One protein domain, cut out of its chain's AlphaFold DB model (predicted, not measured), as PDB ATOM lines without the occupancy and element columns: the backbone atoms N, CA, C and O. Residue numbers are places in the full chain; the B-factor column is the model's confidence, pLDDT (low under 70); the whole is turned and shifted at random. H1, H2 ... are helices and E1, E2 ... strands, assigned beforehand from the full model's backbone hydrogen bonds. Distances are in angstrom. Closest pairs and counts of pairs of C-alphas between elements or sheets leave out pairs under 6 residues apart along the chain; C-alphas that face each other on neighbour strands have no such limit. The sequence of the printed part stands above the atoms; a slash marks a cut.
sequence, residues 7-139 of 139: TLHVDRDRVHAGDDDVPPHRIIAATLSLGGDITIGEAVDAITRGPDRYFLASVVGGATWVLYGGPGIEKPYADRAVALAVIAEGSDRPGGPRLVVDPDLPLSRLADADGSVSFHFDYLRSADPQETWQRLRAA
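Overview. This is residues 7 to 139 of the 139 residues of an uncharacterized protein of Streptomyces spectabilis (UniProt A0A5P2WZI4). Look first for a five-stranded sheet, E2 E1 E5 E3 E4, curled like part of a barrel round helix H1, with H3 packed outside on E3 and E4 and short H2 near the start of E5. These are three layers, H1 on one face of the sheet and H3 on the other. The 133 printed residues run E1 E2 H1 E3 E4 H2 E5 H3, a mixed class with under half in named elements, and the sheet is mixed. The whole is compact, radius of gyration of the C-alphas 14.3 A, spanning 39 by 31 by 24 A.

Arrangement. Start at E5, residues 116 to 124, parallel to E1, residues 7 to 12, with N 9 and O 117 at 2.8 A. E2, residues 29 to 34, forms an antiparallel hairpin with E1; N 8 and O 32 are 2.8 A apart. E3, residues 63 to 69, is antiparallel to E5, N 68 and O 120 at 2.8 A, and forms a hairpin with E4, residues 82 to 89, N 65 and O 87 at 2.8 A. The sheet curls round H1, residues 40 to 49; its closest C-alphas to E4 are Val 44 and Ala 85, 7.6 A. E2, H1 and E3 form a split strand-helix-strand unit, E1 and E5 between its strands, with a right-handed crossover. H3, residues 129 to 137, is over E3 and E4 at a height over the sheet of 8.8 A; its closest C-alphas to E4 are Trp 133 and Val 86, 5.9 A. H2, residues 107 to 110, is only just over E5, with 3 of its 4 C-alphas there; Leu 110 and Val 117 are their closest C-alphas, 5.9 A. Every O i to N i+4 pair is within hydrogen-bond range in H1 and H3; H2 is too short for one.

Along the chain. Find C-alpha 7 at (168.218, 30.545, 141.748), where E1 begins; E5 runs 26.0 A, E4 20.8 A and H1 13.8 A, and H3 ends at C-alpha 137, (145.557, 30.374, 156.174).

Size, cuts and confidence. The C-alphas of Asp 92 and Ala 113 are farthest apart, 41.4 A. The printed part has no cut; the links E1 to E2, H1 to E3, E3 to E4 and E4 to H2 are long. Look for pLDDT under 70 at residues 17 to 27, 50 to 55, 78 and 90 to 95.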
ATOM      1  N   THR A   7     168.737  29.805 142.904       91.88
ATOM      2  CA  THR A   7     168.218  30.545 141.748       91.88
ATOM      3  C   THR A   7     166.708  30.690 141.899       91.88
ATOM      4  O   THR A   7     165.988  29.698 141.882       91.88
ATOM      5  N   LEU A   8     166.223  31.919 142.059       91.25
ATOM      6  CA  LEU A   8     164.804  32.230 142.190       91.25
ATOM      7  C   LEU A   8     164.266  32.803 140.876       91.25
ATOM      8  O   LEU A   8     164.635  33.909 140.479       91.25
ATOM      9  N   HIS A   9     163.358  32.083 140.230       91.38
ATOM     10  CA  HIS A   9     162.549  32.587 139.129       91.38
ATOM     11  C   HIS A   9     161.307  33.262 139.703       91.38
ATOM     12  O   HIS A   9     160.577  32.653 140.476       91.38
ATOM     13  N   VAL A  10     161.077  34.521 139.347       89.56
ATOM     14  CA  VAL A  10     159.917  35.291 139.810       89.56
ATOM     15  C   VAL A  10     159.152  35.771 138.596       89.56
ATOM     16  O   VAL A  10     159.757  36.381 137.717       89.56
ATOM     17  N   ASP A  11     157.845  35.562 138.556       88.50
ATOM     18  CA  ASP A  11     156.950  36.183 137.586       88.50
ATOM     19  C   ASP A  11     155.624  36.626 138.225       88.50
ATOM     20  O   ASP A  11     155.431  36.558 139.444       88.50
ATOM     21  N   ARG A  12     154.731  37.197 137.412       87.38
ATOM     22  CA  ARG A  12     153.436  37.704 137.870       87.38
ATOM     23  C   ARG A  12     152.384  37.735 136.777       87.38
ATOM     24  O   ARG A  12     152.698  37.869 135.590       87.38
ATOM     25  N   ASP A  13     151.135  37.775 137.209       86.31
ATOM     26  CA  ASP A  13     150.005  38.093 136.356       86.31
ATOM     27  C   ASP A  13     150.058  39.513 135.787       86.31
ATOM     28  O   ASP A  13     150.549  40.476 136.390       86.31
ATOM     29  N   ARG A  14     149.474  39.653 134.595       80.12
ATOM     30  CA  ARG A  14     149.270  40.957 133.965       80.12
ATOM     31  C   ARG A  14     148.093  41.675 134.617       80.12
ATOM     32  O   ARG A  14     147.007  41.116 134.751       80.12
ATOM     33  N   VAL A  15     148.279  42.956 134.914       78.44
ATOM     34  CA  VAL A  15     147.165  43.852 135.248       78.44
ATOM     35  C   VAL A  15     146.444  44.311 133.978       78.44
ATOM     36  O   VAL A  15     146.962  44.184 132.865       78.44
ATOM     37  N   HIS A  16     145.223  44.826 134.124       72.75
ATOM     38  CA  HIS A  16     144.452  45.300 132.976       72.75
ATOM     39  C   HIS A  16     145.122  46.522 132.331       72.75
ATOM     40  O   HIS A  16     145.741  47.349 133.001       72.75
ATOM     41  N   ALA A  17     144.985  46.651 131.009       63.94
ATOM     42  CA  ALA A  17     145.505  47.808 130.287       63.94
ATOM     43  C   ALA A  17     144.840  49.098 130.800       63.94
ATOM     44  O   ALA A  17     143.615  49.212 130.763       63.94
ATOM     45  N   GLY A  18     145.652  50.055 131.255       63.59
ATOM     46  CA  GLY A  18     145.191  51.311 131.860       63.59
ATOM     47  C   GLY A  18     145.202  51.331 133.392       63.59
ATOM     48  O   GLY A  18     145.121  52.417 133.953       63.59
ATOM     49  N   ASP A  19     145.367  50.174 134.044       67.44
ATOM     50  CA  ASP A  19     145.527  50.073 135.503       67.44
ATOM     51  C   ASP A  19     147.014  50.103 135.930       67.44
ATOM     52  O   ASP A  19     147.293  50.324 137.101       67.44
ATOM     53  N   ASP A  20     147.959  49.880 135.003       64.25
ATOM     54  CA  ASP A  20     149.415  49.901 135.249       64.25
ATOM     55  C   ASP A  20     149.965  51.333 135.165       64.25
ATOM     56  O   ASP A  20     150.184  51.871 134.071       64.25
ATOM     57  N   ASP A  21     150.164  51.968 136.315       53.75
ATOM     58  CA  ASP A  21     150.558  53.374 136.391       53.75
ATOM     59  C   ASP A  21     152.100  53.525 136.337       53.75
ATOM     60  O   ASP A  21     152.751  53.727 137.350       53.75
ATOM     61  N   VAL A  22     152.682  53.446 135.125       53.16
ATOM     62  CA  VAL A  22     154.031  53.961 134.734       53.16
ATOM     63  C   VAL A  22     155.278  53.196 135.294       53.16
ATOM     64  O   VAL A  22     155.266  52.708 136.405       53.16
ATOM     65  N   PRO A  23     156.404  53.033 134.544       51.97
ATOM     66  CA  PRO A  23     157.490  52.072 134.855       51.97
ATOM     67  C   PRO A  23     158.200  52.272 136.215       51.97
ATOM     68  O   PRO A  23     158.286  53.409 136.681       51.97
ATOM     69  N   PRO A  24     158.821  51.215 136.797       48.78
ATOM     70  CA  PRO A  24     159.465  50.084 136.103       48.78
ATOM     71  C   PRO A  24     158.665  48.769 136.028       48.78
ATOM     72  O   PRO A  24     159.231  47.758 135.619       48.78
ATOM     73  N   HIS A  25     157.352  48.777 136.286       56.59
ATOM     74  CA  HIS A  25     156.442  47.608 136.297       56.59
ATOM     75  C   HIS A  25     156.380  46.759 134.996       56.59
ATOM     76  O   HIS A  25     155.630  45.791 134.907       56.59
ATOM     77  N   ARG A  26     157.192  47.058 133.972       56.81
ATOM     78  CA  ARG A  26     157.327  46.246 132.748       56.81
ATOM     79  C   ARG A  26     158.057  44.920 132.969       56.81
ATOM     80  O   ARG A  26     157.994  44.054 132.097       56.81
ATOM     81  N   ILE A  27     158.759  44.761 134.092       63.28
ATOM     82  CA  ILE A  27     159.393  43.493 134.455       63.28
ATOM     83  C   ILE A  27     158.304  42.569 135.005       63.28
ATOM     84  O   ILE A  27     157.914  42.643 136.166       63.28
ATOM     85  N   ILE A  28     157.771  41.722 134.126       71.75
ATOM     86  CA  ILE A  28     156.787  40.688 134.478       71.75
ATOM     87  C   ILE A  28     157.446  39.370 134.894       71.75
ATOM     88  O   ILE A  28     156.748  38.485 135.370       71.75
ATOM     89  N   ALA A  29     158.762  39.245 134.694       81.50
ATOM     90  CA  ALA A  29     159.555  38.099 135.108       81.50
ATOM     91  C   ALA A  29     161.025  38.486 135.337       81.50
ATOM     92  O   ALA A  29     161.557  39.342 134.625       81.50
ATOM     93  N   ALA A  30     161.690  37.837 136.289       84.62
ATOM     94  CA  ALA A  30     163.126  37.947 136.523       84.62
ATOM     95  C   ALA A  30     163.707  36.656 137.100       84.62
ATOM     96  O   ALA A  30     162.998  35.734 137.498       84.62
ATOM     97  N   THR A  31     165.033  36.606 137.151       88.12
ATOM     98  CA  THR A  31     165.780  35.572 137.861       88.12
ATOM     99  C   THR A  31     166.732  36.249 138.832       88.12
ATOM    100  O   THR A  31     167.484  37.142 138.441       88.12
ATOM    101  N   LEU A  32     166.663  35.845 140.095       87.00
ATOM    102  CA  LEU A  32     167.453  36.376 141.196       87.00
ATOM    103  C   LEU A  32     168.343  35.264 141.746       87.00
ATOM    104  O   LEU A  32     167.950  34.102 141.774       87.00
ATOM    105  N   SER A  33     169.539  35.626 142.194       87.62
ATOM    106  CA  SER A  33     170.407  34.719 142.940       87.62
ATOM    107  C   SER A  33     170.346  35.128 144.404       87.62
ATOM    108  O   SER A  33     170.640  36.275 144.744       87.62
ATOM    109  N   LEU A  34     169.877  34.214 145.246       83.56
ATOM    110  CA  LEU A  34     169.720  34.413 146.681       83.56
ATOM    111  C   LEU A  34     170.697  33.502 147.421       83.56
ATOM    112  O   LEU A  34     171.019  32.421 146.934       83.56
ATOM    113  N   GLY A  35     171.158  33.916 148.601       81.06
ATOM    114  CA  GLY A  35     172.054  33.079 149.404       81.06
ATOM    115  C   GLY A  35     171.428  31.713 149.723       81.06
ATOM    116  O   GLY A  35     170.217  31.606 149.904       81.06
ATOM    117  N   GLY A  36     172.246  30.663 149.804       74.56
ATOM    118  CA  GLY A  36     171.755  29.282 149.936       74.56
ATOM    119  C   GLY A  36     171.017  28.927 151.234       74.56
ATOM    120  O   GLY A  36     170.291  27.938 151.261       74.56
ATOM    121  N   ASP A  37     171.167  29.736 152.287       82.94
ATOM    122  CA  ASP A  37     170.601  29.468 153.618       82.94
ATOM    123  C   ASP A  37     169.415  30.383 153.974       82.94
ATOM    124  O   ASP A  37     169.047  30.488 155.144       82.94
ATOM    125  N   ILE A  38     168.813  31.064 152.992       92.19
ATOM    126  CA  ILE A  38     167.708  31.983 153.280       92.19
ATOM    127  C   ILE A  38     166.393  31.256 153.580       92.19
ATOM    128  O   ILE A  38     166.069  30.190 153.039       92.19
ATOM    129  N   THR A  39     165.596  31.888 154.426       94.50
ATOM    130  CA  THR A  39     164.237  31.473 154.768       94.50
ATOM    131  C   THR A  39     163.212  31.992 153.755       94.50
ATOM    132  O   THR A  39     163.479  32.908 152.971       94.50
ATOM    133  N   ILE A  40     162.000  31.426 153.772       93.12
ATOM    134  CA  ILE A  40     160.873  31.929 152.977       93.12
ATOM    135  C   ILE A  40     160.573  33.383 153.357       93.12
ATOM    136  O   ILE A  40     160.386  34.207 152.466       93.12
ATOM    137  N   GLY A  41     160.553  33.724 154.649       92.56
ATOM    138  CA  GLY A  41     160.291  35.089 155.110       92.56
ATOM    139  C   GLY A  41     161.285  36.102 154.538       92.56
ATOM    140  O   GLY A  41     160.872  37.122 153.986       92.56
ATOM    141  N   GLU A  42     162.579  35.781 154.585       91.50
ATOM    142  CA  GLU A  42     163.639  36.616 154.005       91.50
ATOM    143  C   GLU A  42     163.506  36.746 152.483       91.50
ATOM    144  O   GLU A  42     163.645  37.849 151.954       91.50
ATOM    145  N   ALA A  43     163.184  35.656 151.777       90.44
ATOM    146  CA  ALA A  43     162.948  35.681 150.332       90.44
ATOM    147  C   ALA A  43     161.777  36.605 149.963       90.44
ATOM    148  O   ALA A  43     161.889  37.431 149.055       90.44
ATOM    149  N   VAL A  44     160.658  36.485 150.685       90.12
ATOM    150  CA  VAL A  44     159.456  37.303 150.479       90.12
ATOM    151  C   VAL A  44     159.751  38.775 150.762       90.12
ATOM    152  O   VAL A  44     159.368  39.637 149.970       90.12
ATOM    153  N   ASP A  45     160.445  39.098 151.852       87.31
ATOM    154  CA  ASP A  45     160.808  40.484 152.155       87.31
ATOM    155  C   ASP A  45     161.789  41.058 151.119       87.31
ATOM    156  O   ASP A  45     161.615  42.206 150.698       87.31
ATOM    157  N   ALA A  46     162.757  40.271 150.634       83.44
ATOM    158  CA  ALA A  46     163.712  40.706 149.614       83.44
ATOM    159  C   ALA A  46     163.014  41.158 148.319       83.44
ATOM    160  O   ALA A  46     163.330  42.224 147.790       83.44
ATOM    161  N   ILE A  47     162.017  40.401 147.851       82.25
ATOM    162  CA  ILE A  47     161.312  40.693 146.590       82.25
ATOM    163  C   ILE A  47     160.143  41.679 146.739       82.25
ATOM    164  O   ILE A  47     159.685  42.233 145.742       82.25
ATOM    165  N   THR A  48     159.632  41.903 147.956       79.69
ATOM    166  CA  THR A  48     158.469  42.790 148.186       79.69
ATOM    167  C   THR A  48     158.816  44.125 148.842       79.69
ATOM    168  O   THR A  48     158.072  45.091 148.669       79.69
ATOM    169  N   ARG A  49     159.924  44.218 149.586       73.19
ATOM    170  CA  ARG A  49     160.348  45.446 150.285       73.19
ATOM    171  C   ARG A  49     161.708  45.977 149.841       73.19
ATOM    172  O   ARG A  49     162.039  47.112 150.182       73.19
ATOM    173  N   GLY A  50     162.496  45.173 149.133       61.47
ATOM    174  CA  GLY A  50     163.801  45.576 148.623       61.47
ATOM    175  C   GLY A  50     163.717  46.664 147.545       61.47
ATOM    176  O   GLY A  50     162.627  46.994 147.067       61.47
ATOM    177  N   PRO A  51     164.871  47.205 147.106       54.31
ATOM    178  CA  PRO A  51     164.923  48.074 145.930       54.31
ATOM    179  C   PRO A  51     164.288  47.393 144.712       54.31
ATOM    180  O   PRO A  51     163.730  48.084 143.876       54.31
ATOM    181  N   ASP A  52     164.272  46.055 144.682       53.56
ATOM    182  CA  ASP A  52     163.681  45.211 143.646       53.56
ATOM    183  C   ASP A  52     162.168  44.958 143.786       53.56
ATOM    184  O   ASP A  52     161.631  44.072 143.124       53.56
ATOM    185  N   ARG A  53     161.434  45.787 144.551       60.34
ATOM    186  CA  ARG A  53     159.947  45.821 144.599       60.34
ATOM    187  C   ARG A  53     159.282  46.023 143.217       60.34
ATOM    188  O   ARG A  53     158.061  46.027 143.093       60.34
ATOM    189  N   TYR A  54     160.080  46.162 142.161       56.28
ATOM    190  CA  TYR A  54     159.726  46.425 140.770       56.28
ATOM    191  C   TYR A  54     158.748  45.437 140.115       56.28
ATOM    192  O   TYR A  54     158.252  45.741 139.029       56.28
ATOM    193  N   PHE A  55     158.442  44.298 140.742       64.06
ATOM    194  CA  PHE A  55     157.481  43.337 140.201       64.06
ATOM    195  C   PHE A  55     156.034  43.787 140.382       64.06
ATOM    196  O   PHE A  55     155.262  43.680 139.444       64.06
ATOM    197  N   LEU A  56     155.614  44.309 141.532       74.25
ATOM    198  CA  LEU A  56     154.186  44.566 141.741       74.25
ATOM    199  C   LEU A  56     153.757  45.844 141.010       74.25
ATOM    200  O   LEU A  56     154.321  46.915 141.227       74.25
ATOM    201  N   ALA A  57     152.769  45.727 140.117       71.94
ATOM    202  CA  ALA A  57     152.189  46.907 139.482       71.94
ATOM    203  C   ALA A  57     151.453  47.734 140.533       71.94
ATOM    204  O   ALA A  57     150.633  47.198 141.289       71.94
ATOM    205  N   SER A  58     151.713  49.039 140.526       72.06
ATOM    206  CA  SER A  58     150.864  50.002 141.209       72.06
ATOM    207  C   SER A  58     149.564  50.136 140.422       72.06
ATOM    208  O   SER A  58     149.590  50.482 139.242       72.06
ATOM    209  N   VAL A  59     148.440  49.843 141.073       74.88
ATOM    210  CA  VAL A  59     147.103  49.923 140.476       74.88
ATOM    211  C   VAL A  59     146.325  51.063 141.116       74.88
ATOM    212  O   VAL A  59     146.275  51.183 142.343       74.88
ATOM    213  N   VAL A  60     145.685  51.895 140.290       71.75
ATOM    214  CA  VAL A  60     144.796  52.968 140.759       71.75
ATOM    215  C   VAL A  60     143.644  52.361 141.569       71.75
ATOM    216  O   VAL A  60     142.879  51.546 141.065       71.75
ATOM    217  N   GLY A  61     143.516  52.764 142.837       72.81
ATOM    218  CA  GLY A  61     142.545  52.185 143.780       72.81
ATOM    219  C   GLY A  61     143.070  50.992 144.592       72.81
ATOM    220  O   GLY A  61     142.359  50.498 145.466       72.81
ATOM    221  N   GLY A  62     144.320  50.587 144.360       79.44
ATOM    222  CA  GLY A  62     145.011  49.512 145.062       79.44
ATOM    223  C   GLY A  62     144.900  48.146 144.382       79.44
ATOM    224  O   GLY A  62     144.087  47.933 143.484       79.44
ATOM    225  N   ALA A  63     145.736  47.206 144.819       82.75
ATOM    226  CA  ALA A  63     145.762  45.830 144.332       82.75
ATOM    227  C   ALA A  63     146.018  44.831 145.463       82.75
ATOM    228  O   ALA A  63     146.733  45.119 146.423       82.75
ATOM    229  N   THR A  64     145.468  43.630 145.304       89.12
ATOM    230  CA  THR A  64     145.788  42.473 146.139       89.12
ATOM    231  C   THR A  64     146.543  41.467 145.291       89.12
ATOM    232  O   THR A  64     146.077  41.079 144.221       89.12
ATOM    233  N   TRP A  65     147.696  41.037 145.786       90.38
ATOM    234  CA  TRP A  65     148.531  40.023 145.164       90.38
ATOM    235  C   TRP A  65     148.673  38.833 146.101       90.38
ATOM    236  O   TRP A  65     148.825  39.009 147.313       90.38
ATOM    237  N   VAL A  66     148.662  37.627 145.547       93.31
ATOM    238  CA  VAL A  66     149.037  36.419 146.285       93.31
ATOM    239  C   VAL A  66     150.332  35.894 145.698       93.31
ATOM    240  O   VAL A  66     150.409  35.600 144.511       93.31
ATOM    241  N   LEU A  67     151.353  35.784 146.537       93.62
ATOM    242  CA  LEU A  67     152.603  35.149 146.163       93.62
ATOM    243  C   LEU A  67     152.482  33.650 146.390       93.62
ATOM    244  O   LEU A  67     152.269  33.212 147.521       93.62
ATOM    245  N   TYR A  68     152.673  32.881 145.332       94.12
ATOM    246  CA  TYR A  68     152.804  31.436 145.372       94.12
ATOM    247  C   TYR A  68     154.258  31.027 145.161       94.12
ATOM    248  O   TYR A  68     154.985  31.689 144.424       94.12
ATOM    249  N   GLY A  69     154.668  29.927 145.786       92.06
ATOM    250  CA  GLY A  69     155.966  29.300 145.560       92.06
ATOM    251  C   GLY A  69     155.853  27.817 145.238       92.06
ATOM    252  O   GLY A  69     154.963  27.127 145.743       92.06
ATOM    253  N   GLY A  70     156.776  27.333 144.414       86.69
ATOM    254  CA  GLY A  70     156.797  25.961 143.917       86.69
ATOM    255  C   GLY A  70     155.928  25.755 142.662       86.69
ATOM    256  O   GLY A  70     155.516  26.729 142.032       86.69
ATOM    257  N   PRO A  71     155.625  24.497 142.292       79.75
ATOM    258  CA  PRO A  71     155.899  23.274 143.051       79.75
ATOM    259  C   PRO A  71     157.398  22.990 143.212       79.75
ATOM    260  O   PRO A  71     158.178  23.261 142.308       79.75
ATOM    261  N   GLY A  72     157.781  22.456 144.373       78.56
ATOM    262  CA  GLY A  72     159.102  21.854 144.583       78.56
ATOM    263  C   GLY A  72     159.046  20.340 144.362       78.56
ATOM    264  O   GLY A  72     158.009  19.808 143.967       78.56
ATOM    265  N   ILE A  73     160.120  19.614 144.671       79.19
ATOM    266  CA  ILE A  73     160.119  18.136 144.577       79.19
ATOM    267  C   ILE A  73     159.768  17.421 145.891       79.19
ATOM    268  O   ILE A  73     159.406  16.243 145.882       79.19
ATOM    269  N   GLU A  74     159.850  18.106 147.035       75.00
ATOM    270  CA  GLU A  74     159.556  17.516 148.346       75.00
ATOM    271  C   GLU A  74     158.091  17.712 148.757       75.00
ATOM    272  O   GLU A  74     157.539  18.810 148.704       75.00
ATOM    273  N   LYS A  75     157.444  16.656 149.264       76.12
ATOM    274  CA  LYS A  75     156.122  16.788 149.902       76.12
ATOM    275  C   LYS A  75     156.221  17.657 151.170       76.12
ATOM    276  O   LYS A  75     157.187  17.510 151.915       76.12
ATOM    277  N   PRO A  76     155.210  18.497 151.475       74.06
ATOM    278  CA  PRO A  76     153.904  18.635 150.811       74.06
ATOM    279  C   PRO A  76     153.871  19.613 149.618       74.06
ATOM    280  O   PRO A  76     152.782  19.894 149.116       74.06
ATOM    281  N   TYR A  77     155.028  20.130 149.200       75.69
ATOM    282  CA  TYR A  77     155.199  21.140 148.144       75.69
ATOM    283  C   TYR A  77     155.375  20.532 146.744       75.69
ATOM    284  O   TYR A  77     155.390  21.257 145.752       75.69
ATOM    285  N   ALA A  78     155.486  19.205 146.672       68.44
ATOM    286  CA  ALA A  78     155.391  18.446 145.438       68.44
ATOM    287  C   ALA A  78     154.014  18.625 144.782       68.44
ATOM    288  O   ALA A  78     152.988  18.697 145.464       68.44
ATOM    289  N   ASP A  79     154.005  18.664 143.451       77.56
ATOM    290  CA  ASP A  79     152.815  18.631 142.587       77.56
ATOM    291  C   ASP A  79     151.899  19.874 142.618       77.56
ATOM    292  O   ASP A  79     151.002  19.986 141.779       77.56
ATOM    293  N   ARG A  80     152.094  20.828 143.542       83.12
ATOM    294  CA  ARG A  80     151.311  22.076 143.610       83.12
ATOM    295  C   ARG A  80     152.098  23.254 144.180       83.12
ATOM    296  O   ARG A  80     152.855  23.098 145.133       83.12
ATOM    297  N   ALA A  81     151.839  24.445 143.647       87.75
ATOM    298  CA  ALA A  81     152.307  25.682 144.256       87.75
ATOM    299  C   ALA A  81     151.572  25.950 145.583       87.75
ATOM    300  O   ALA A  81     150.412  25.562 145.763       87.75
ATOM    301  N   VAL A  82     152.243  26.622 146.514       91.56
ATOM    302  CA  VAL A  82     151.712  26.959 147.841       91.56
ATOM    303  C   VAL A  82     151.679  28.466 148.016       91.56
ATOM    304  O   VAL A  82     152.643  29.148 147.687       91.56
ATOM    305  N   ALA A  83     150.567  28.985 148.538       94.19
ATOM    306  CA  ALA A  83     150.456  30.399 148.873       94.19
ATOM    307  C   ALA A  83     151.423  30.730 150.017       94.19
ATOM    308  O   ALA A  83     151.314  30.171 151.105       94.19
ATOM    309  N   LEU A  84     152.358  31.642 149.769       94.44
ATOM    310  CA  LEU A  84     153.376  32.072 150.722       94.44
ATOM    311  C   LEU A  84     152.972  33.355 151.435       94.44
ATOM    312  O   LEU A  84     153.165  33.470 152.644       94.44
ATOM    313  N   ALA A  85     152.407  34.315 150.702       93.88
ATOM    314  CA  ALA A  85     152.055  35.621 151.243       93.88
ATOM    315  C   ALA A  85     150.894  36.277 150.494       93.88
ATOM    316  O   ALA A  85     150.692  36.046 149.305       93.88
ATOM    317  N   VAL A  86     150.183  37.163 151.189       93.25
ATOM    318  CA  VAL A  86     149.270  38.138 150.583       93.25
ATOM    319  C   VAL A  86     149.883  39.526 150.701       93.25
ATOM    320  O   VAL A  86     150.304  39.930 151.787       93.25
ATOM    321  N   ILE A  87     149.923  40.257 149.592       88.81
ATOM    322  CA  ILE A  87     150.486  41.600 149.494       88.81
ATOM    323  C   ILE A  87     149.376  42.563 149.087       88.81
ATOM    324  O   ILE A  87     148.610  42.291 148.164       88.81
ATOM    325  N   ALA A  88     149.289  43.686 149.795       87.19
ATOM    326  CA  ALA A  88     148.378  44.773 149.475       87.19
ATOM    327  C   ALA A  88     149.186  45.956 148.932       87.19
ATOM    328  O   ALA A  88     150.063  46.470 149.619       87.19
ATOM    329  N   GLU A  89     148.872  46.398 147.721       78.62
ATOM    330  CA  GLU A  89     149.413  47.611 147.112       78.62
ATOM    331  C   GLU A  89     148.373  48.735 147.212       78.62
ATOM    332  O   GLU A  89     147.207  48.533 146.876       78.62
ATOM    333  N   GLY A  90     148.769  49.916 147.696       66.38
ATOM    334  CA  GLY A  90     147.891  51.088 147.814       66.38
ATOM    335  C   GLY A  90     148.376  52.123 148.836       66.38
ATOM    336  O   GLY A  90     149.038  51.788 149.817       66.38
ATOM    337  N   SER A  91     148.022  53.392 148.616       51.56
ATOM    338  CA  SER A  91     148.453  54.564 149.401       51.56
ATOM    339  C   SER A  91     148.012  54.567 150.872       51.56
ATOM    340  O   SER A  91     148.644  55.235 151.688       51.56
ATOM    341  N   ASP A  92     146.986  53.788 151.231       50.78
ATOM    342  CA  ASP A  92     146.304  53.916 152.528       50.78
ATOM    343  C   ASP A  92     146.525  52.722 153.477       50.78
ATOM    344  O   ASP A  92     145.986  52.695 154.586       50.78
ATOM    345  N   ARG A  93     147.309  51.710 153.078       53.00
ATOM    346  CA  ARG A  93     147.584  50.531 153.919       53.00
ATOM    347  C   ARG A  93     149.083  50.216 153.972       53.00
ATOM    348  O   ARG A  93     149.553  49.372 153.215       53.00
ATOM    349  N   PRO A  94     149.842  50.822 154.905       51.88
ATOM    350  CA  PRO A  94     151.207  50.406 155.197       51.88
ATOM    351  C   PRO A  94     151.176  49.071 155.952       51.88
ATOM    352  O   PRO A  94     151.216  49.013 157.178       51.88
ATOM    353  N   GLY A  95     151.054  47.972 155.218       60.88
ATOM    354  CA  GLY A  95     151.217  46.627 155.745       60.88
ATOM    355  C   GLY A  95     152.044  45.843 154.749       60.88
ATOM    356  O   GLY A  95     151.582  45.611 153.640       60.88
ATOM    357  N   GLY A  96     153.267  45.471 155.128       76.06
ATOM    358  CA  GLY A  96     154.090  44.586 154.306       76.06
ATOM    359  C   GLY A  96     153.429  43.216 154.075       76.06
ATOM    360  O   GLY A  96     152.315  42.976 154.556       76.06
ATOM    361  N   PRO A  97     154.103  42.302 153.356       87.56
ATOM    362  CA  PRO A  97     153.574  40.976 153.053       87.56
ATOM    363  C   PRO A  97     153.042  40.276 154.307       87.56
ATOM    364  O   PRO A  97     153.689  40.240 155.356       87.56
ATOM    365  N   ARG A  98     151.845  39.702 154.191       91.69
ATOM    366  CA  ARG A  98     151.232  38.872 155.229       91.69
ATOM    367  C   ARG A  98     151.476  37.416 154.893       91.69
ATOM    368  O   ARG A  98     150.830  36.878 153.995       91.69
ATOM    369  N   LEU A  99     152.399  36.793 155.614       93.50
ATOM    370  CA  LEU A  99     152.771  35.402 155.387       93.50
ATOM    371  C   LEU A  99     151.616  34.447 155.720       93.50
ATOM    372  O   LEU A  99     150.882  34.629 156.698       93.50
ATOM    373  N   VAL A 100     151.442  33.451 154.860       94.19
ATOM    374  CA  VAL A 100     150.467  32.358 154.979       94.19
ATOM    375  C   VAL A 100     151.141  31.110 155.555       94.19
ATOM    376  O   VAL A 100     150.505  30.360 156.293       94.19
ATOM    377  N   VAL A 101     152.433  30.936 155.271       92.56
ATOM    378  CA  VAL A 101     153.290  29.857 155.778       92.56
ATOM    379  C   VAL A 101     154.179  30.334 156.930       92.56
ATOM    380  O   VAL A 101     154.237  31.526 157.236       92.56
ATOM    381  N   ASP A 102     154.871  29.391 157.566       93.12
ATOM    382  CA  ASP A 102     155.897  29.686 158.565       93.12
ATOM    383  C   ASP A 102     157.087  30.439 157.911       93.12
ATOM    384  O   ASP A 102     157.679  29.903 156.966       93.12
ATOM    385  N   PRO A 103     157.417  31.675 158.358       93.69
ATOM    386  CA  PRO A 103     158.517  32.475 157.812       93.69
ATOM    387  C   PRO A 103     159.870  31.779 157.875       93.69
ATOM    388  O   PRO A 103     160.670  31.981 156.966       93.69
ATOM    389  N   ASP A 104     160.120  30.993 158.922       95.19
ATOM    390  CA  ASP A 104     161.450  30.468 159.245       95.19
ATOM    391  C   ASP A 104     161.770  29.182 158.464       95.19
ATOM    392  O   ASP A 104     162.856  28.608 158.586       95.19
ATOM    393  N   LEU A 105     160.832  28.709 157.636       91.75
ATOM    394  CA  LEU A 105     161.065  27.569 156.763       91.75
ATOM    395  C   LEU A 105     162.163  27.892 155.741       91.75
ATOM    396  O   LEU A 105     162.123  28.952 155.112       91.75
ATOM    397  N   PRO A 106     163.114  26.970 155.512       91.88
ATOM    398  CA  PRO A 106     164.160  27.193 154.529       91.88
ATOM    399  C   PRO A 106     163.568  27.222 153.119       91.88
ATOM    400  O   PRO A 106     162.755  26.362 152.761       91.88
ATOM    401  N   LEU A 107     164.009  28.183 152.304       91.50
ATOM    402  CA  LEU A 107     163.513  28.371 150.938       91.50
ATOM    403  C   LEU A 107     163.734  27.124 150.066       91.50
ATOM    404  O   LEU A 107     162.913  26.814 149.204       91.50
ATOM    405  N   SER A 108     164.791  26.356 150.344       89.38
ATOM    406  CA  SER A 108     165.119  25.101 149.657       89.38
ATOM    407  C   SER A 108     164.015  24.036 149.711       89.38
ATOM    408  O   SER A 108     164.002  23.135 148.880       89.38
ATOM    409  N   ARG A 109     163.034  24.145 150.620       89.06
ATOM    410  CA  ARG A 109     161.839  23.274 150.630       89.06
ATOM    411  C   ARG A 109     160.956  23.430 149.398       89.06
ATOM    412  O   ARG A 109     160.182  22.528 149.090       89.06
ATOM    413  N   LEU A 110     161.049  24.579 148.740       90.69
ATOM    414  CA  LEU A 110     160.317  24.899 147.521       90.69
ATOM    415  C   LEU A 110     161.156  24.640 146.266       90.69
ATOM    416  O   LEU A 110     160.695  24.952 145.171       90.69
ATOM    417  N   ALA A 111     162.378  24.117 146.419       90.19
ATOM    418  CA  ALA A 111     163.281  23.921 145.301       90.19
ATOM    419  C   ALA A 111     162.864  22.733 144.425       90.19
ATOM    420  O   ALA A 111     162.385  21.700 144.912       90.19
ATOM    421  N   ASP A 112     163.072  22.897 143.124       89.06
ATOM    422  CA  ASP A 112     162.996  21.834 142.132       89.06
ATOM    423  C   ASP A 112     164.298  20.999 142.139       89.06
ATOM    424  O   ASP A 112     165.252  21.278 142.873       89.06
ATOM    425  N   ALA A 113     164.357  19.944 141.329       86.56
ATOM    426  CA  ALA A 113     165.478  19.010 141.245       86.56
ATOM    427  C   ALA A 113     166.811  19.664 140.846       86.56
ATOM    428  O   ALA A 113     167.872  19.115 141.146       86.56
ATOM    429  N   ASP A 114     166.769  20.813 140.171       88.31
ATOM    430  CA  ASP A 114     167.948  21.596 139.794       88.31
ATOM    431  C   ASP A 114     168.372  22.623 140.862       88.31
ATOM    432  O   ASP A 114     169.375  23.315 140.686       88.31
ATOM    433  N   GLY A 115     167.647  22.702 141.984       87.06
ATOM    434  CA  GLY A 115     167.890  23.659 143.060       87.06
ATOM    435  C   GLY A 115     167.305  25.052 142.811       87.06
ATOM    436  O   GLY A 115     167.530  25.951 143.625       87.06
ATOM    437  N   SER A 116     166.566  25.254 141.715       91.88
ATOM    438  CA  SER A 116     165.838  26.495 141.456       91.88
ATOM    439  C   SER A 116     164.513  26.543 142.217       91.88
ATOM    440  O   SER A 116     163.946  25.517 142.583       91.88
ATOM    441  N   VAL A 117     164.006  27.746 142.469       92.75
ATOM    442  CA  VAL A 117     162.693  27.982 143.080       92.75
ATOM    443  C   VAL A 117     161.886  28.869 142.146       92.75
ATOM    444  O   VAL A 117     162.415  29.833 141.600       92.75
ATOM    445  N   SER A 118     160.602  28.563 141.976       92.75
ATOM    446  CA  SER A 118     159.678  29.388 141.191       92.75
ATOM    447  C   SER A 118     158.689  30.100 142.100       92.75
ATOM    448  O   SER A 118     158.031  29.455 142.916       92.75
ATOM    449  N   PHE A 119     158.584  31.414 141.943       93.25
ATOM    450  CA  PHE A 119     157.634  32.297 142.602       93.25
ATOM    451  C   PHE A 119     156.739  32.968 141.566       93.25
ATOM    452  O   PHE A 119     157.229  33.495 140.571       93.25
ATOM    453  N   HIS A 120     155.442  33.006 141.848       91.88
ATOM    454  CA  HIS A 120     154.447  33.630 140.985       91.88
ATOM    455  C   HIS A 120     153.532  34.545 141.795       91.88
ATOM    456  O   HIS A 120     152.981  34.126 142.816       91.88
ATOM    457  N   PHE A 121     153.339  35.780 141.337       90.62
ATOM    458  CA  PHE A 121     152.344  36.692 141.900       90.62
ATOM    459  C   PHE A 121     151.032  36.652 141.108       90.62
ATOM    460  O   PHE A 121     150.955  37.172 139.997       90.62
ATOM    461  N   ASP A 122     149.991  36.114 141.734       91.75
ATOM    462  CA  ASP A 122     148.612  36.087 141.234       91.75
ATOM    463  C   ASP A 122     147.916  37.426 141.531       91.75
ATOM    464  O   ASP A 122     147.964  37.919 142.670       91.75
ATOM    465  N   TYR A 123     147.293  38.034 140.517       89.00
ATOM    466  CA  TYR A 123     146.621  39.330 140.640       89.00
ATOM    467  C   TYR A 123     145.132  39.167 140.956       89.00
ATOM    468  O   TYR A 123     144.321  38.805 140.102       89.00
ATOM    469  N   LEU A 124     144.726  39.580 142.159       89.69
ATOM    470  CA  LEU A 124     143.330  39.546 142.584       89.69
ATOM    471  C   LEU A 124     142.696  40.939 142.511       89.69
ATOM    472  O   LEU A 124     142.697  41.714 143.474       89.69
ATOM    473  N   ARG A 125     142.105  41.247 141.354       83.12
ATOM    474  CA  ARG A 125     141.405  42.516 141.118       83.12
ATOM    475  C   ARG A 125     140.293  42.738 142.148       83.12
ATOM    476  O   ARG A 125     139.381  41.924 142.267       83.12
ATOM    477  N   SER A 126     140.349  43.875 142.843       81.00
ATOM    478  CA  SER A 126     139.338  44.315 143.819       81.00
ATOM    479  C   SER A 126     139.093  43.359 144.998       81.00
ATOM    480  O   SER A 126     138.096  43.514 145.702       81.00
ATOM    481  N   ALA A 127     139.970  42.378 145.232       86.88
ATOM    482  CA  ALA A 127     139.864  41.503 146.395       86.88
ATOM    483  C   ALA A 127     140.314  42.236 147.664       86.88
ATOM    484  O   ALA A 127     141.279  43.001 147.622       86.88
ATOM    485  N   ASP A 128     139.671  41.970 148.805       89.62
ATOM    486  CA  ASP A 128     140.173  42.462 150.088       89.62
ATOM    487  C   ASP A 128     141.379  41.609 150.553       89.62
ATOM    488  O   ASP A 128     141.273  40.377 150.651       89.62
ATOM    489  N   PRO A 129     142.538  42.227 150.859       89.75
ATOM    490  CA  PRO A 129     143.726  41.491 151.288       89.75
ATOM    491  C   PRO A 129     143.546  40.726 152.606       89.75
ATOM    492  O   PRO A 129     144.154  39.673 152.798       89.75
ATOM    493  N   GLN A 130     142.746  41.253 153.541       90.88
ATOM    494  CA  GLN A 130     142.558  40.646 154.859       90.88
ATOM    495  C   GLN A 130     141.721  39.373 154.744       90.88
ATOM    496  O   GLN A 130     142.113  38.341 155.291       90.88
ATOM    497  N   GLU A 131     140.609  39.436 154.018       93.00
ATOM    498  CA  GLU A 131     139.759  38.278 153.736       93.00
ATOM    499  C   GLU A 131     140.529  37.208 152.951       93.00
ATOM    500  O   GLU A 131     140.512  36.029 153.311       93.00
ATOM    501  N   THR A 132     141.291  37.625 151.935       94.38
ATOM    502  CA  THR A 132     142.138  36.725 151.137       94.38
ATOM    503  C   THR A 132     143.143  35.980 152.016       94.38
ATOM    504  O   THR A 132     143.241  34.754 151.939       94.38
ATOM    505  N   TRP A 133     143.855  36.694 152.894       94.25
ATOM    506  CA  TRP A 133     144.821  36.091 153.817       94.25
ATOM    507  C   TRP A 133     144.161  35.122 154.805       94.25
ATOM    508  O   TRP A 133     144.673  34.024 155.026       94.25
ATOM    509  N   GLN A 134     143.006  35.488 155.373       94.44
ATOM    510  CA  GLN A 134     142.258  34.617 156.287       94.44
ATOM    511  C   GLN A 134     141.828  33.316 155.611       94.44
ATOM    512  O   GLN A 134     141.991  32.246 156.197       94.44
ATOM    513  N   ARG A 135     141.327  33.404 154.376       95.44
ATOM    514  CA  ARG A 135     140.921  32.240 153.585       95.44
ATOM    515  C   ARG A 135     142.099  31.310 153.309       95.44
ATOM    516  O   ARG A 135     141.963  30.107 153.485       95.44
ATOM    517  N   LEU A 136     143.243  31.860 152.897       94.00
ATOM    518  CA  LEU A 136     144.425  31.067 152.549       94.00
ATOM    519  C   LEU A 136     145.058  30.377 153.762       94.00
ATOM    520  O   LEU A 136     145.500  29.245 153.640       94.00
ATOM    521  N   ARG A 137     145.059  31.012 154.942       91.94
ATOM    522  CA  ARG A 137     145.557  30.374 156.174       91.94
ATOM    523  C   ARG A 137     144.666  29.253 156.713       91.94
ATOM    524  O   ARG A 137     145.109  28.501 157.574       91.94
ATOM    525  N   ALA A 138     143.402  29.218 156.305       87.94
ATOM    526  CA  ALA A 138     142.431  28.232 156.767       87.94
ATOM    527  C   ALA A 138     142.328  26.999 155.849       87.94
ATOM    528  O   ALA A 138     141.592  26.072 156.191       87.94
ATOM    529  N   ALA A 139     143.009  27.014 154.698       79.25
ATOM    530  CA  ALA A 139     143.034  25.940 153.703       79.25
ATOM    531  C   ALA A 139     144.112  24.889 154.013       79.25
ATOM    532  O   ALA A 139     143.877  23.709 153.666       79.25
TER     533      ALA A 139